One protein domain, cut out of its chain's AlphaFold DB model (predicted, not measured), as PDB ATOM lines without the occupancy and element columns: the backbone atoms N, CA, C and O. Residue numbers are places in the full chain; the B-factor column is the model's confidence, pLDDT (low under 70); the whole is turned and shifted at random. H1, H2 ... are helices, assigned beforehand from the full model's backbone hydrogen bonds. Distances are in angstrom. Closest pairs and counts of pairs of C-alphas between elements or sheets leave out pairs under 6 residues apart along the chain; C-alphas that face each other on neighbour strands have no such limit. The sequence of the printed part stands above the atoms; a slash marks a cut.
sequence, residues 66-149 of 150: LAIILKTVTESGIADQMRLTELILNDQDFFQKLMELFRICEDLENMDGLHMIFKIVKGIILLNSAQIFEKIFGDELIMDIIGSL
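What this domain is: This is residues 66 to 149 of the 150 residues of the protein "SMK-1 domain-containing protein" of Gossypium darwinii (UniProt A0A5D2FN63). The longest helix, H4, runs between H1 and H3, which pack along it; H2 crosses one end of these three. Short H6 packs on H3, with H5 between H6 and H2. The printed part has 84 residues with six named helices, H1 to H6 in order: all helix, compact, radius of gyration of the C-alphas 12.2 A, spans 37 by 27 by 19 A.

Where its parts are: H4, residues 111 to 125, spans 20.9 A from C-alpha 111 at (-50.335, 4.993, -36.082). H3 is 94 to 107, 20.1 A; H2 78 to 90, 19.4 A; H1 66 to 74; H5 130 to 136; H6 142 to 147, ending at C-alpha 147 (-41.317, -3.233, -30.779).

How they stand to each other: H4 is the hub. It touches H1, closest C-alphas Leu 70 and Ile 120, 5.3 A. H3 and H4 form a helical hairpin, a shallow tilt of 28 degrees, opposite ways; H4 touches H3 with residues 111 to 117 alone, closest C-alphas Cys 105 and Gly 113, 5.9 A. Every O i to N i+4 pair is within hydrogen-bond range in H1, H3, H4, H5 and H6, and 7 of 9 in H2.

The domain as a whole: The printed part has no cut, its links are tight, and no printed residue is under pLDDT 70.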
ATOM      1  N   LEU A  66     -57.457   4.216 -23.967       96.50
ATOM      2  CA  LEU A  66     -56.017   4.420 -24.149       96.50
ATOM      3  C   LEU A  66     -55.582   5.882 -23.938       96.50
ATOM      4  O   LEU A  66     -54.531   6.140 -23.357       96.50
ATOM      5  N   ALA A  67     -56.415   6.851 -24.337       96.50
ATOM      6  CA  ALA A  67     -56.175   8.278 -24.099       96.50
ATOM      7  C   ALA A  67     -56.181   8.654 -22.608       96.50
ATOM      8  O   ALA A  67     -55.397   9.500 -22.178       96.50
ATOM      9  N   ILE A  68     -57.038   8.008 -21.815       95.56
ATOM     10  CA  ILE A  68     -57.140   8.192 -20.366       95.56
ATOM     11  C   ILE A  68     -55.929   7.546 -19.686       95.56
ATOM     12  O   ILE A  68     -55.294   8.196 -18.865       95.56
ATOM     13  N   ILE A  69     -55.542   6.326 -20.086       96.56
ATOM     14  CA  ILE A  69     -54.327   5.652 -19.583       96.56
ATOM     15  C   ILE A  69     -53.089   6.508 -19.874       96.56
ATOM     16  O   ILE A  69     -52.305   6.792 -18.969       96.56
ATOM     17  N   LEU A  70     -52.945   6.983 -21.115       96.69
ATOM     18  CA  LEU A  70     -51.865   7.876 -21.524       96.69
ATOM     19  C   LEU A  70     -51.817   9.149 -20.674       96.69
ATOM     20  O   LEU A  70     -50.740   9.525 -20.202       96.69
ATOM     21  N   LYS A  71     -52.968   9.795 -20.453       94.50
ATOM     22  CA  LYS A  71     -53.069  10.974 -19.590       94.50
ATOM     23  C   LYS A  71     -52.625  10.640 -18.162       94.50
ATOM     24  O   LYS A  71     -51.713  11.277 -17.649       94.50
ATOM     25  N   THR A  72     -53.209   9.612 -17.550       93.38
ATOM     26  CA  THR A  72     -52.904   9.181 -16.178       93.38
ATOM     27  C   THR A  72     -51.426   8.844 -15.986       93.38
ATOM     28  O   THR A  72     -50.853   9.224 -14.971       93.38
ATOM     29  N   VAL A  73     -50.789   8.181 -16.955       93.88
ATOM     30  CA  VAL A  73     -49.356   7.870 -16.889       93.88
ATOM     31  C   VAL A  73     -48.502   9.132 -17.054       93.88
ATOM     32  O   VAL A  73     -47.633   9.391 -16.223       93.88
ATOM     33  N   THR A  74     -48.744   9.938 -18.093       90.56
ATOM     34  CA  THR A  74     -47.837  11.044 -18.471       90.56
ATOM     35  C   THR A  74     -48.064  12.366 -17.734       90.56
ATOM     36  O   THR A  74     -47.140  13.176 -17.672       90.56
ATOM     37  N   GLU A  75     -49.235  12.574 -17.130       88.50
ATOM     38  CA  GLU A  75     -49.539  13.733 -16.274       88.50
ATOM     39  C   GLU A  75     -49.428  13.406 -14.767       88.50
ATOM     40  O   GLU A  75     -49.709  14.265 -13.931       88.50
ATOM     41  N   SER A  76     -49.002  12.188 -14.397       83.56
ATOM     42  CA  SER A  76     -48.831  11.798 -12.988       83.56
ATOM     43  C   SER A  76     -47.774  12.651 -12.273       83.56
ATOM     44  O   SER A  76     -46.599  12.694 -12.646       83.56
ATOM     45  N   GLY A  77     -48.188  13.325 -11.196       82.88
ATOM     46  CA  GLY A  77     -47.272  14.032 -10.306       82.88
ATOM     47  C   GLY A  77     -46.401  13.058  -9.509       82.88
ATOM     48  O   GLY A  77     -46.783  11.914  -9.275       82.88
ATOM     49  N   ILE A  78     -45.246  13.523  -9.018       81.56
ATOM     50  CA  ILE A  78     -44.288  12.702  -8.242       81.56
ATOM     51  C   ILE A  78     -44.963  11.994  -7.047       81.56
ATOM     52  O   ILE A  78     -44.606  10.870  -6.708       81.56
ATOM     53  N   ALA A  79     -45.966  12.626  -6.426       78.56
ATOM     54  CA  ALA A  79     -46.739  12.041  -5.329       78.56
ATOM     55  C   ALA A  79     -47.650  10.873  -5.767       78.56
ATOM     56  O   ALA A  79     -47.892   9.958  -4.982       78.56
ATOM     57  N   ASP A  80     -48.136  10.891  -7.008       86.62
ATOM     58  CA  ASP A  80     -49.078   9.909  -7.548       86.62
ATOM     59  C   ASP A  80     -48.369   8.741  -8.252       86.62
ATOM     60  O   ASP A  80     -48.947   7.663  -8.374       86.62
ATOM     61  N   GLN A  81     -47.099   8.899  -8.654       89.88
ATOM     62  CA  GLN A  81     -46.303   7.853  -9.320       89.88
ATOM     63  C   GLN A  81     -46.175   6.556  -8.504       89.88
ATOM     64  O   GLN A  81     -46.205   5.467  -9.080       89.88
ATOM     65  N   MET A  82     -46.090   6.642  -7.170       90.44
ATOM     66  CA  MET A  82     -46.088   5.460  -6.292       90.44
ATOM     67  C   MET A  82     -47.424   4.704  -6.370       90.44
ATOM     68  O   MET A  82     -47.446   3.497  -6.588       90.44
ATOM     69  N   ARG A  83     -48.543   5.428  -6.280       92.19
ATOM     70  CA  ARG A  83     -49.905   4.877  -6.356       92.19
ATOM     71  C   ARG A  83     -50.239   4.334  -7.750       92.19
ATOM     72  O   ARG A  83     -50.886   3.299  -7.868       92.19
ATOM     73  N   LEU A  84     -49.761   4.994  -8.802       94.31
ATOM     74  CA  LEU A  84     -49.835   4.503 -10.179       94.31
ATOM     75  C   LEU A  84     -49.031   3.203 -10.352       94.31
ATOM     76  O   LEU A  84     -49.538   2.251 -10.935       94.31
ATOM     77  N   THR A  85     -47.817   3.138  -9.794       95.19
ATOM     78  CA  THR A  85     -46.988   1.920  -9.779       95.19
ATOM     79  C   THR A  85     -47.714   0.766  -9.084       95.19
ATOM     80  O   THR A  85     -47.767  -0.333  -9.628       95.19
ATOM     81  N   GLU A  86     -48.327   1.010  -7.923       94.56
ATOM     82  CA  GLU A  86     -49.136   0.007  -7.215       94.56
ATOM     83  C   GLU A  86     -50.335  -0.464  -8.053       94.56
ATOM     84  O   GLU A  86     -50.563  -1.667  -8.166       94.56
ATOM     85  N   LEU A  87     -51.081   0.443  -8.692       95.50
ATOM     86  CA  LEU A  87     -52.227   0.080  -9.538       95.50
ATOM     87  C   LEU A  87     -51.823  -0.759 -10.762       95.50
ATOM     88  O   LEU A  87     -52.483  -1.759 -11.041       95.50
ATOM     89  N   ILE A  88     -50.724  -0.407 -11.440       96.38
ATOM     90  CA  ILE A  88     -50.171  -1.179 -12.570       96.38
ATOM     91  C   ILE A  88     -49.706  -2.573 -12.120       96.38
ATOM     92  O   ILE A  88     -49.874  -3.544 -12.851       96.38
ATOM     93  N   LEU A  89     -49.112  -2.693 -10.929       95.75
ATOM     94  CA  LEU A  89     -48.630  -3.980 -10.413       95.75
ATOM     95  C   LEU A  89     -49.757  -4.879  -9.878       95.75
ATOM     96  O   LEU A  89     -49.593  -6.102  -9.871       95.75
ATOM     97  N   ASN A  90     -50.882  -4.294  -9.454       95.56
ATOM     98  CA  ASN A  90     -52.054  -5.015  -8.953       95.56
ATOM     99  C   ASN A  90     -52.881  -5.674 -10.073       95.56
ATOM    100  O   ASN A  90     -53.317  -6.813  -9.893       95.56
ATOM    101  N   ASP A  91     -53.069  -5.021 -11.228       95.31
ATOM    102  CA  ASP A  91     -53.637  -5.679 -12.417       95.31
ATOM    103  C   ASP A  91     -52.574  -6.592 -13.049       95.31
ATOM    104  O   ASP A  91     -51.559  -6.143 -13.585       95.31
ATOM    105  N   GLN A  92     -52.781  -7.907 -12.951       92.81
ATOM    106  CA  GLN A  92     -51.802  -8.877 -13.438       92.81
ATOM    107  C   GLN A  92     -51.717  -8.907 -14.963       92.81
ATOM    108  O   GLN A  92     -50.624  -9.120 -15.491       92.81
ATOM    109  N   ASP A  93     -52.827  -8.621 -15.642       95.69
ATOM    110  CA  ASP A  93     -52.956  -8.736 -17.090       95.69
ATOM    111  C   ASP A  93     -52.624  -7.415 -17.810       95.69
ATOM    112  O   ASP A  93     -52.569  -7.395 -19.039       95.69
ATOM    113  N   PHE A  94     -52.459  -6.300 -17.081       97.50
ATOM    114  CA  PHE A  94     -52.328  -4.943 -17.637       97.50
ATOM    115  C   PHE A  94     -51.331  -4.876 -18.802       97.50
ATOM    116  O   PHE A  94     -51.642  -4.363 -19.877       97.50
ATOM    117  N   PHE A  95     -50.140  -5.448 -18.602       97.56
ATOM    118  CA  PHE A  95     -49.088  -5.488 -19.616       97.56
ATOM    119  C   PHE A  95     -49.442  -6.400 -20.794       97.56
ATOM    120  O   PHE A  95     -49.223  -6.015 -21.939       97.56
ATOM    121  N   GLN A  96     -50.036  -7.569 -20.537       97.31
ATOM    122  CA  GLN A  96     -50.453  -8.503 -21.584       97.31
ATOM    123  C   GLN A  96     -51.508  -7.869 -22.500       97.31
ATOM    124  O   GLN A  96     -51.359  -7.913 -23.720       97.31
ATOM    125  N   LYS A  97     -52.516  -7.205 -21.917       98.00
ATOM    126  CA  LYS A  97     -53.558  -6.461 -22.645       98.00
ATOM    127  C   LYS A  97     -52.972  -5.271 -23.412       98.00
ATOM    128  O   LYS A  97     -53.372  -5.015 -24.542       98.00
ATOM    129  N   LEU A  98     -51.988  -4.564 -22.846       98.38
ATOM    130  CA  LEU A  98     -51.320  -3.451 -23.534       98.38
ATOM    131  C   LEU A  98     -50.508  -3.929 -24.750       98.38
ATOM    132  O   LEU A  98     -50.528  -3.269 -25.787       98.38
ATOM    133  N   MET A  99     -49.837  -5.081 -24.653       98.06
ATOM    134  CA  MET A  99     -49.104  -5.688 -25.775       98.06
ATOM    135  C   MET A  99     -50.038  -6.376 -26.789       98.06
ATOM    136  O   MET A  99     -49.755  -6.418 -27.983       98.06
ATOM    137  N   GLU A 100     -51.200  -6.879 -26.364       97.88
ATOM    138  CA  GLU A 100     -52.289  -7.278 -27.268       97.88
ATOM    139  C   GLU A 100     -52.814  -6.079 -28.076       97.88
ATOM    140  O   GLU A 100     -52.870  -6.160 -29.301       97.88
ATOM    141  N   LEU A 101     -53.074  -4.931 -27.435       98.19
ATOM    142  CA  LEU A 101     -53.419  -3.697 -28.150       98.19
ATOM    143  C   LEU A 101     -52.303  -3.203 -29.077       98.19
ATOM    144  O   LEU A 101     -52.623  -2.656 -30.130       98.19
ATOM    145  N   PHE A 102     -51.026  -3.376 -28.714       98.50
ATOM    146  CA  PHE A 102     -49.895  -3.017 -29.578       98.50
ATOM    147  C   PHE A 102     -49.962  -3.779 -30.904       98.50
ATOM    148  O   PHE A 102     -50.072  -3.152 -31.957       98.50
ATOM    149  N   ARG A 103     -50.028  -5.113 -30.835       97.94
ATOM    150  CA  ARG A 103     -50.119  -5.998 -32.009       97.94
ATOM    151  C   ARG A 103     -51.382  -5.730 -32.836       97.94
ATOM    152  O   ARG A 103     -51.300  -5.615 -34.050       97.94
ATOM    153  N   ILE A 104     -52.529  -5.493 -32.188       97.94
ATOM    154  CA  ILE A 104     -53.770  -5.084 -32.876       97.94
ATOM    155  C   ILE A 104     -53.618  -3.725 -33.583       97.94
ATOM    156  O   ILE A 104     -54.210  -3.518 -34.640       97.94
ATOM    157  N   CYS A 105     -52.856  -2.777 -33.028       98.19
ATOM    158  CA  CYS A 105     -52.598  -1.501 -33.699       98.19
ATOM    159  C   CYS A 105     -51.593  -1.640 -34.851       98.19
ATOM    160  O   CYS A 105     -51.731  -0.924 -35.839       98.19
ATOM    161  N   GLU A 106     -50.627  -2.551 -34.745       97.62
ATOM    162  CA  GLU A 106     -49.665  -2.884 -35.802       97.62
ATOM    163  C   GLU A 106     -50.368  -3.558 -36.995       97.62
ATOM    164  O   GLU A 106     -50.313  -3.032 -38.107       97.62
ATOM    165  N   ASP A 107     -51.150  -4.619 -36.746       98.06
ATOM    166  CA  ASP A 107     -51.971  -5.340 -37.740       98.06
ATOM    167  C   ASP A 107     -52.966  -4.435 -38.502       98.06
ATOM    168  O   ASP A 107     -53.412  -4.772 -39.603       98.06
ATOM    169  N   LEU A 108     -53.355  -3.299 -37.909       98.00
ATOM    170  CA  LEU A 108     -54.322  -2.340 -38.458       98.00
ATOM    171  C   LEU A 108     -53.685  -1.039 -38.984       98.00
ATOM    172  O   LEU A 108     -54.426  -0.117 -39.332       98.00
ATOM    173  N   GLU A 109     -52.351  -0.929 -39.009       97.56
ATOM    174  CA  GLU A 109     -51.603   0.301 -39.353       97.56
ATOM    175  C   GLU A 109     -52.064   1.550 -38.549       97.56
ATOM    176  O   GLU A 109     -52.002   2.696 -39.008       97.56
ATOM    177  N   ASN A 110     -52.548   1.350 -37.317       97.94
ATOM    178  CA  ASN A 110     -53.134   2.386 -36.463       97.94
ATOM    179  C   ASN A 110     -52.050   3.229 -35.770       97.94
ATOM    180  O   ASN A 110     -51.792   3.094 -34.569       97.94
ATOM    181  N   MET A 111     -51.436   4.132 -36.535       97.50
ATOM    182  CA  MET A 111     -50.335   4.993 -36.082       97.50
ATOM    183  C   MET A 111     -50.660   5.835 -34.837       97.50
ATOM    184  O   MET A 111     -49.777   6.039 -34.002       97.50
ATOM    185  N   ASP A 112     -51.904   6.299 -34.674       97.69
ATOM    186  CA  ASP A 112     -52.322   7.038 -33.473       97.69
ATOM    187  C   ASP A 112     -52.311   6.122 -32.237       97.69
ATOM    188  O   ASP A 112     -51.739   6.478 -31.203       97.69
ATOM    189  N   GLY A 113     -52.868   4.910 -32.359       97.88
ATOM    190  CA  GLY A 113     -52.827   3.886 -31.311       97.88
ATOM    191  C   GLY A 113     -51.398   3.495 -30.929       97.88
ATOM    192  O   GLY A 113     -51.047   3.538 -29.748       97.88
ATOM    193  N   LEU A 114     -50.548   3.214 -31.922       98.44
ATOM    194  CA  LEU A 114     -49.126   2.906 -31.722       98.44
ATOM    195  C   LEU A 114     -48.395   4.046 -30.995       98.44
ATOM    196  O   LEU A 114     -47.730   3.809 -29.986       98.44
ATOM    197  N   HIS A 115     -48.574   5.299 -31.425       97.88
ATOM    198  CA  HIS A 115     -47.926   6.449 -30.787       97.88
ATOM    199  C   HIS A 115     -48.409   6.688 -29.344       97.88
ATOM    200  O   HIS A 115     -47.648   7.150 -28.484       97.88
ATOM    201  N   MET A 116     -49.668   6.360 -29.044       98.31
ATOM    202  CA  MET A 116     -50.202   6.411 -27.684       98.31
ATOM    203  C   MET A 116     -49.624   5.296 -26.803       98.31
ATOM    204  O   MET A 116     -49.224   5.586 -25.672       98.31
ATOM    205  N   ILE A 117     -49.496   4.068 -27.319       98.50
ATOM    206  CA  ILE A 117     -48.859   2.940 -26.616       98.50
ATOM    207  C   ILE A 117     -47.379   3.233 -26.349       98.50
ATOM    208  O   ILE A 117     -46.963   3.142 -25.197       98.50
ATOM    209  N   PHE A 118     -46.622   3.702 -27.347       98.31
ATOM    210  CA  PHE A 118     -45.232   4.158 -27.194       98.31
ATOM    211  C   PHE A 118     -45.072   5.125 -26.010       98.31
ATOM    212  O   PHE A 118     -44.209   4.952 -25.143       98.31
ATOM    213  N   LYS A 119     -45.943   6.141 -25.923       97.94
ATOM    214  CA  LYS A 119     -45.912   7.123 -24.826       97.94
ATOM    215  C   LYS A 119     -46.324   6.526 -23.474       97.94
ATOM    216  O   LYS A 119     -45.777   6.957 -22.460       97.94
ATOM    217  N   ILE A 120     -47.236   5.549 -23.446       98.25
ATOM    218  CA  ILE A 120     -47.605   4.803 -22.231       98.25
ATOM    219  C   ILE A 120     -46.422   3.954 -21.753       98.25
ATOM    220  O   ILE A 120     -45.977   4.146 -20.625       98.25
ATOM    221  N   VAL A 121     -45.865   3.079 -22.596       98.12
ATOM    222  CA  VAL A 121     -44.745   2.182 -22.245       98.12
ATOM    223  C   VAL A 121     -43.532   2.992 -21.787       98.12
ATOM    224  O   VAL A 121     -42.978   2.736 -20.716       98.12
ATOM    225  N   LYS A 122     -43.183   4.058 -22.517       97.38
ATOM    226  CA  LYS A 122     -42.135   5.005 -22.115       97.38
ATOM    227  C   LYS A 122     -42.421   5.671 -20.766       97.38
ATOM    228  O   LYS A 122     -41.515   5.787 -19.944       97.38
ATOM    229  N   GLY A 123     -43.657   6.107 -20.523       96.50
ATOM    230  CA  GLY A 123     -44.062   6.699 -19.246       96.50
ATOM    231  C   GLY A 123     -43.987   5.711 -18.077       96.50
ATOM    232  O   GLY A 123     -43.536   6.079 -16.997       96.50
ATOM    233  N   ILE A 124     -44.338   4.446 -18.314       96.69
ATOM    234  CA  ILE A 124     -44.238   3.354 -17.337       96.69
ATOM    235  C   ILE A 124     -42.773   3.030 -17.012       96.69
ATOM    236  O   ILE A 124     -42.426   2.887 -15.842       96.69
ATOM    237  N   ILE A 125     -41.891   2.991 -18.016       96.38
ATOM    238  CA  ILE A 125     -40.438   2.845 -17.813       96.38
ATOM    239  C   ILE A 125     -39.888   3.996 -16.954       96.38
ATOM    240  O   ILE A 125     -39.052   3.775 -16.076       96.38
ATOM    241  N   LEU A 126     -40.401   5.217 -17.145       95.25
ATOM    242  CA  LEU A 126     -40.038   6.393 -16.348       95.25
ATOM    243  C   LEU A 126     -40.503   6.339 -14.877       95.25
ATOM    244  O   LEU A 126     -39.989   7.120 -14.078       95.25
ATOM    245  N   LEU A 127     -41.388   5.408 -14.487       94.50
ATOM    246  CA  LEU A 127     -41.707   5.148 -13.070       94.50
ATOM    247  C   LEU A 127     -40.536   4.495 -12.313       94.50
ATOM    248  O   LEU A 127     -40.530   4.499 -11.084       94.50
ATOM    249  N   ASN A 128     -39.537   3.954 -13.028       93.81
ATOM    250  CA  ASN A 128     -38.273   3.458 -12.469       93.81
ATOM    251  C   ASN A 128     -38.439   2.425 -11.326       93.81
ATOM    252  O   ASN A 128     -37.674   2.402 -10.359       93.81
ATOM    253  N   SER A 129     -39.464   1.573 -11.425       95.56
ATOM    254  CA  SER A 129     -39.779   0.538 -10.438       95.56
ATOM    255  C   SER A 129     -39.199  -0.812 -10.854       95.56
ATOM    256  O   SER A 129     -39.521  -1.326 -11.923       95.56
ATOM    257  N   ALA A 130     -38.390  -1.427  -9.984       96.81
ATOM    258  CA  ALA A 130     -37.786  -2.739 -10.238       96.81
ATOM    259  C   ALA A 130     -38.837  -3.827 -10.536       96.81
ATOM    260  O   ALA A 130     -38.672  -4.580 -11.484       96.81
ATOM    261  N   GLN A 131     -39.964  -3.831  -9.815       96.75
ATOM    262  CA  GLN A 131     -41.072  -4.774 -10.038       96.75
ATOM    263  C   GLN A 131     -41.760  -4.580 -11.402       96.75
ATOM    264  O   GLN A 131     -42.304  -5.526 -11.966       96.75
ATOM    265  N   ILE A 132     -41.750  -3.355 -11.947       97.12
ATOM    266  CA  ILE A 132     -42.236  -3.090 -13.308       97.12
ATOM    267  C   ILE A 132     -41.228  -3.631 -14.325       97.12
ATOM    268  O   ILE A 132     -41.634  -4.318 -15.257       97.12
ATOM    269  N   PHE A 133     -39.929  -3.387 -14.121       97.31
ATOM    270  CA  PHE A 133     -38.861  -3.922 -14.974       97.31
ATOM    271  C   PHE A 133     -38.826  -5.458 -14.988       97.31
ATOM    272  O   PHE A 133     -38.706  -6.044 -16.059       97.31
ATOM    273  N   GLU A 134     -39.023  -6.112 -13.842       96.25
ATOM    274  CA  GLU A 134     -39.153  -7.575 -13.734       96.25
ATOM    275  C   GLU A 134     -40.324  -8.133 -14.562       96.25
ATOM    276  O   GLU A 134     -40.200  -9.222 -15.115       96.25
ATOM    277  N   LYS A 135     -41.433  -7.387 -14.703       95.75
ATOM    278  CA  LYS A 135     -42.541  -7.773 -15.594       95.75
ATOM    279  C   LYS A 135     -42.247  -7.479 -17.067       95.75
ATOM    280  O   LYS A 135     -42.346  -8.387 -17.886       95.75
ATOM    281  N   ILE A 136     -41.885  -6.244 -17.433       96.25
ATOM    282  CA  ILE A 136     -41.735  -5.863 -18.854       96.25
ATOM    283  C   ILE A 136     -40.505  -6.477 -19.536       96.25
ATOM    284  O   ILE A 136     -40.463  -6.531 -20.761       96.25
ATOM    285  N   PHE A 137     -39.519  -6.944 -18.768       95.06
ATOM    286  CA  PHE A 137     -38.362  -7.682 -19.284       95.06
ATOM    287  C   PHE A 137     -38.490  -9.207 -19.124       95.06
ATOM    288  O   PHE A 137     -37.512  -9.920 -19.338       95.06
ATOM    289  N   GLY A 138     -39.675  -9.718 -18.770       95.00
ATOM    290  CA  GLY A 138     -39.970 -11.149 -18.840       95.00
ATOM    291  C   GLY A 138     -40.082 -11.638 -20.290       95.00
ATOM    292  O   GLY A 138     -40.544 -10.900 -21.164       95.00
ATOM    293  N   ASP A 139     -39.698 -12.894 -20.533       92.88
ATOM    294  CA  ASP A 139     -39.604 -13.512 -21.870       92.88
ATOM    295  C   ASP A 139     -40.894 -13.396 -22.712       92.88
ATOM    296  O   ASP A 139     -40.831 -13.318 -23.937       92.88
ATOM    297  N   GLU A 140     -42.065 -13.355 -22.064       93.56
ATOM    298  CA  GLU A 140     -43.384 -13.247 -22.709       93.56
ATOM    299  C   GLU A 140     -43.712 -11.842 -23.245       93.56
ATOM    300  O   GLU A 140     -44.605 -11.705 -24.079       93.56
ATOM    301  N   LEU A 141     -43.032 -10.798 -22.754       95.81
ATOM    302  CA  LEU A 141     -43.359  -9.391 -23.025       95.81
ATOM    303  C   LEU A 141     -42.198  -8.603 -23.643       95.81
ATOM    304  O   LEU A 141     -42.445  -7.630 -24.348       95.81
ATOM    305  N   ILE A 142     -40.944  -9.011 -23.413       96.44
ATOM    306  CA  ILE A 142     -39.743  -8.260 -23.816       96.44
ATOM    307  C   ILE A 142     -39.715  -7.884 -25.308       96.44
ATOM    308  O   ILE A 142     -39.315  -6.771 -25.643       96.44
ATOM    309  N   MET A 143     -40.165  -8.770 -26.203       96.69
ATOM    310  CA  MET A 143     -40.153  -8.518 -27.652       96.69
ATOM    311  C   MET A 143     -41.203  -7.474 -28.060       96.69
ATOM    312  O   MET A 143     -40.860  -6.510 -28.740       96.69
ATOM    313  N   ASP A 144     -42.444  -7.618 -27.586       97.25
ATOM    314  CA  ASP A 144     -43.529  -6.660 -27.845       97.25
ATOM    315  C   ASP A 144     -43.209  -5.288 -27.210       97.25
ATOM    316  O   ASP A 144     -43.448  -4.240 -27.811       97.25
ATOM    317  N   ILE A 145     -42.584  -5.281 -26.024       97.62
ATOM    318  CA  ILE A 145     -42.116  -4.064 -25.343       97.62
ATOM    319  C   ILE A 145     -41.032  -3.351 -26.162       97.62
ATOM    320  O   ILE A 145     -41.095  -2.127 -26.278       97.62
ATOM    321  N   ILE A 146     -40.075  -4.077 -26.754       96.81
ATOM    322  CA  ILE A 146     -39.065  -3.488 -27.651       96.81
ATOM    323  C   ILE A 146     -39.728  -2.927 -28.914       96.81
ATOM    324  O   ILE A 146     -39.496  -1.763 -29.227       96.81
ATOM    325  N   GLY A 147     -40.597  -3.695 -29.583       96.75
ATOM    326  CA  GLY A 147     -41.317  -3.233 -30.779       96.75
ATOM    327  C   GLY A 147     -42.173  -1.987 -30.523       96.75
ATOM    328  O   GLY A 147     -42.225  -1.084 -31.352       96.75
ATOM    329  N   SER A 148     -42.760  -1.865 -29.328       97.00
ATOM    330  CA  SER A 148     -43.518  -0.674 -28.912       97.00
ATOM    331  C   SER A 148     -42.674   0.590 -28.655       97.00
ATOM    332  O   SER A 148     -43.227   1.621 -28.259       97.00
ATOM    333  N   LEU A 149     -41.349   0.520 -28.840       96.50
ATOM    334  CA  LEU A 149     -40.384   1.592 -28.574       96.50
ATOM    335  C   LEU A 149     -39.563   2.044 -29.801       96.50
ATOM    336  O   LEU A 149     -38.733   2.947 -29.635       96.50
TER     337      LEU A 149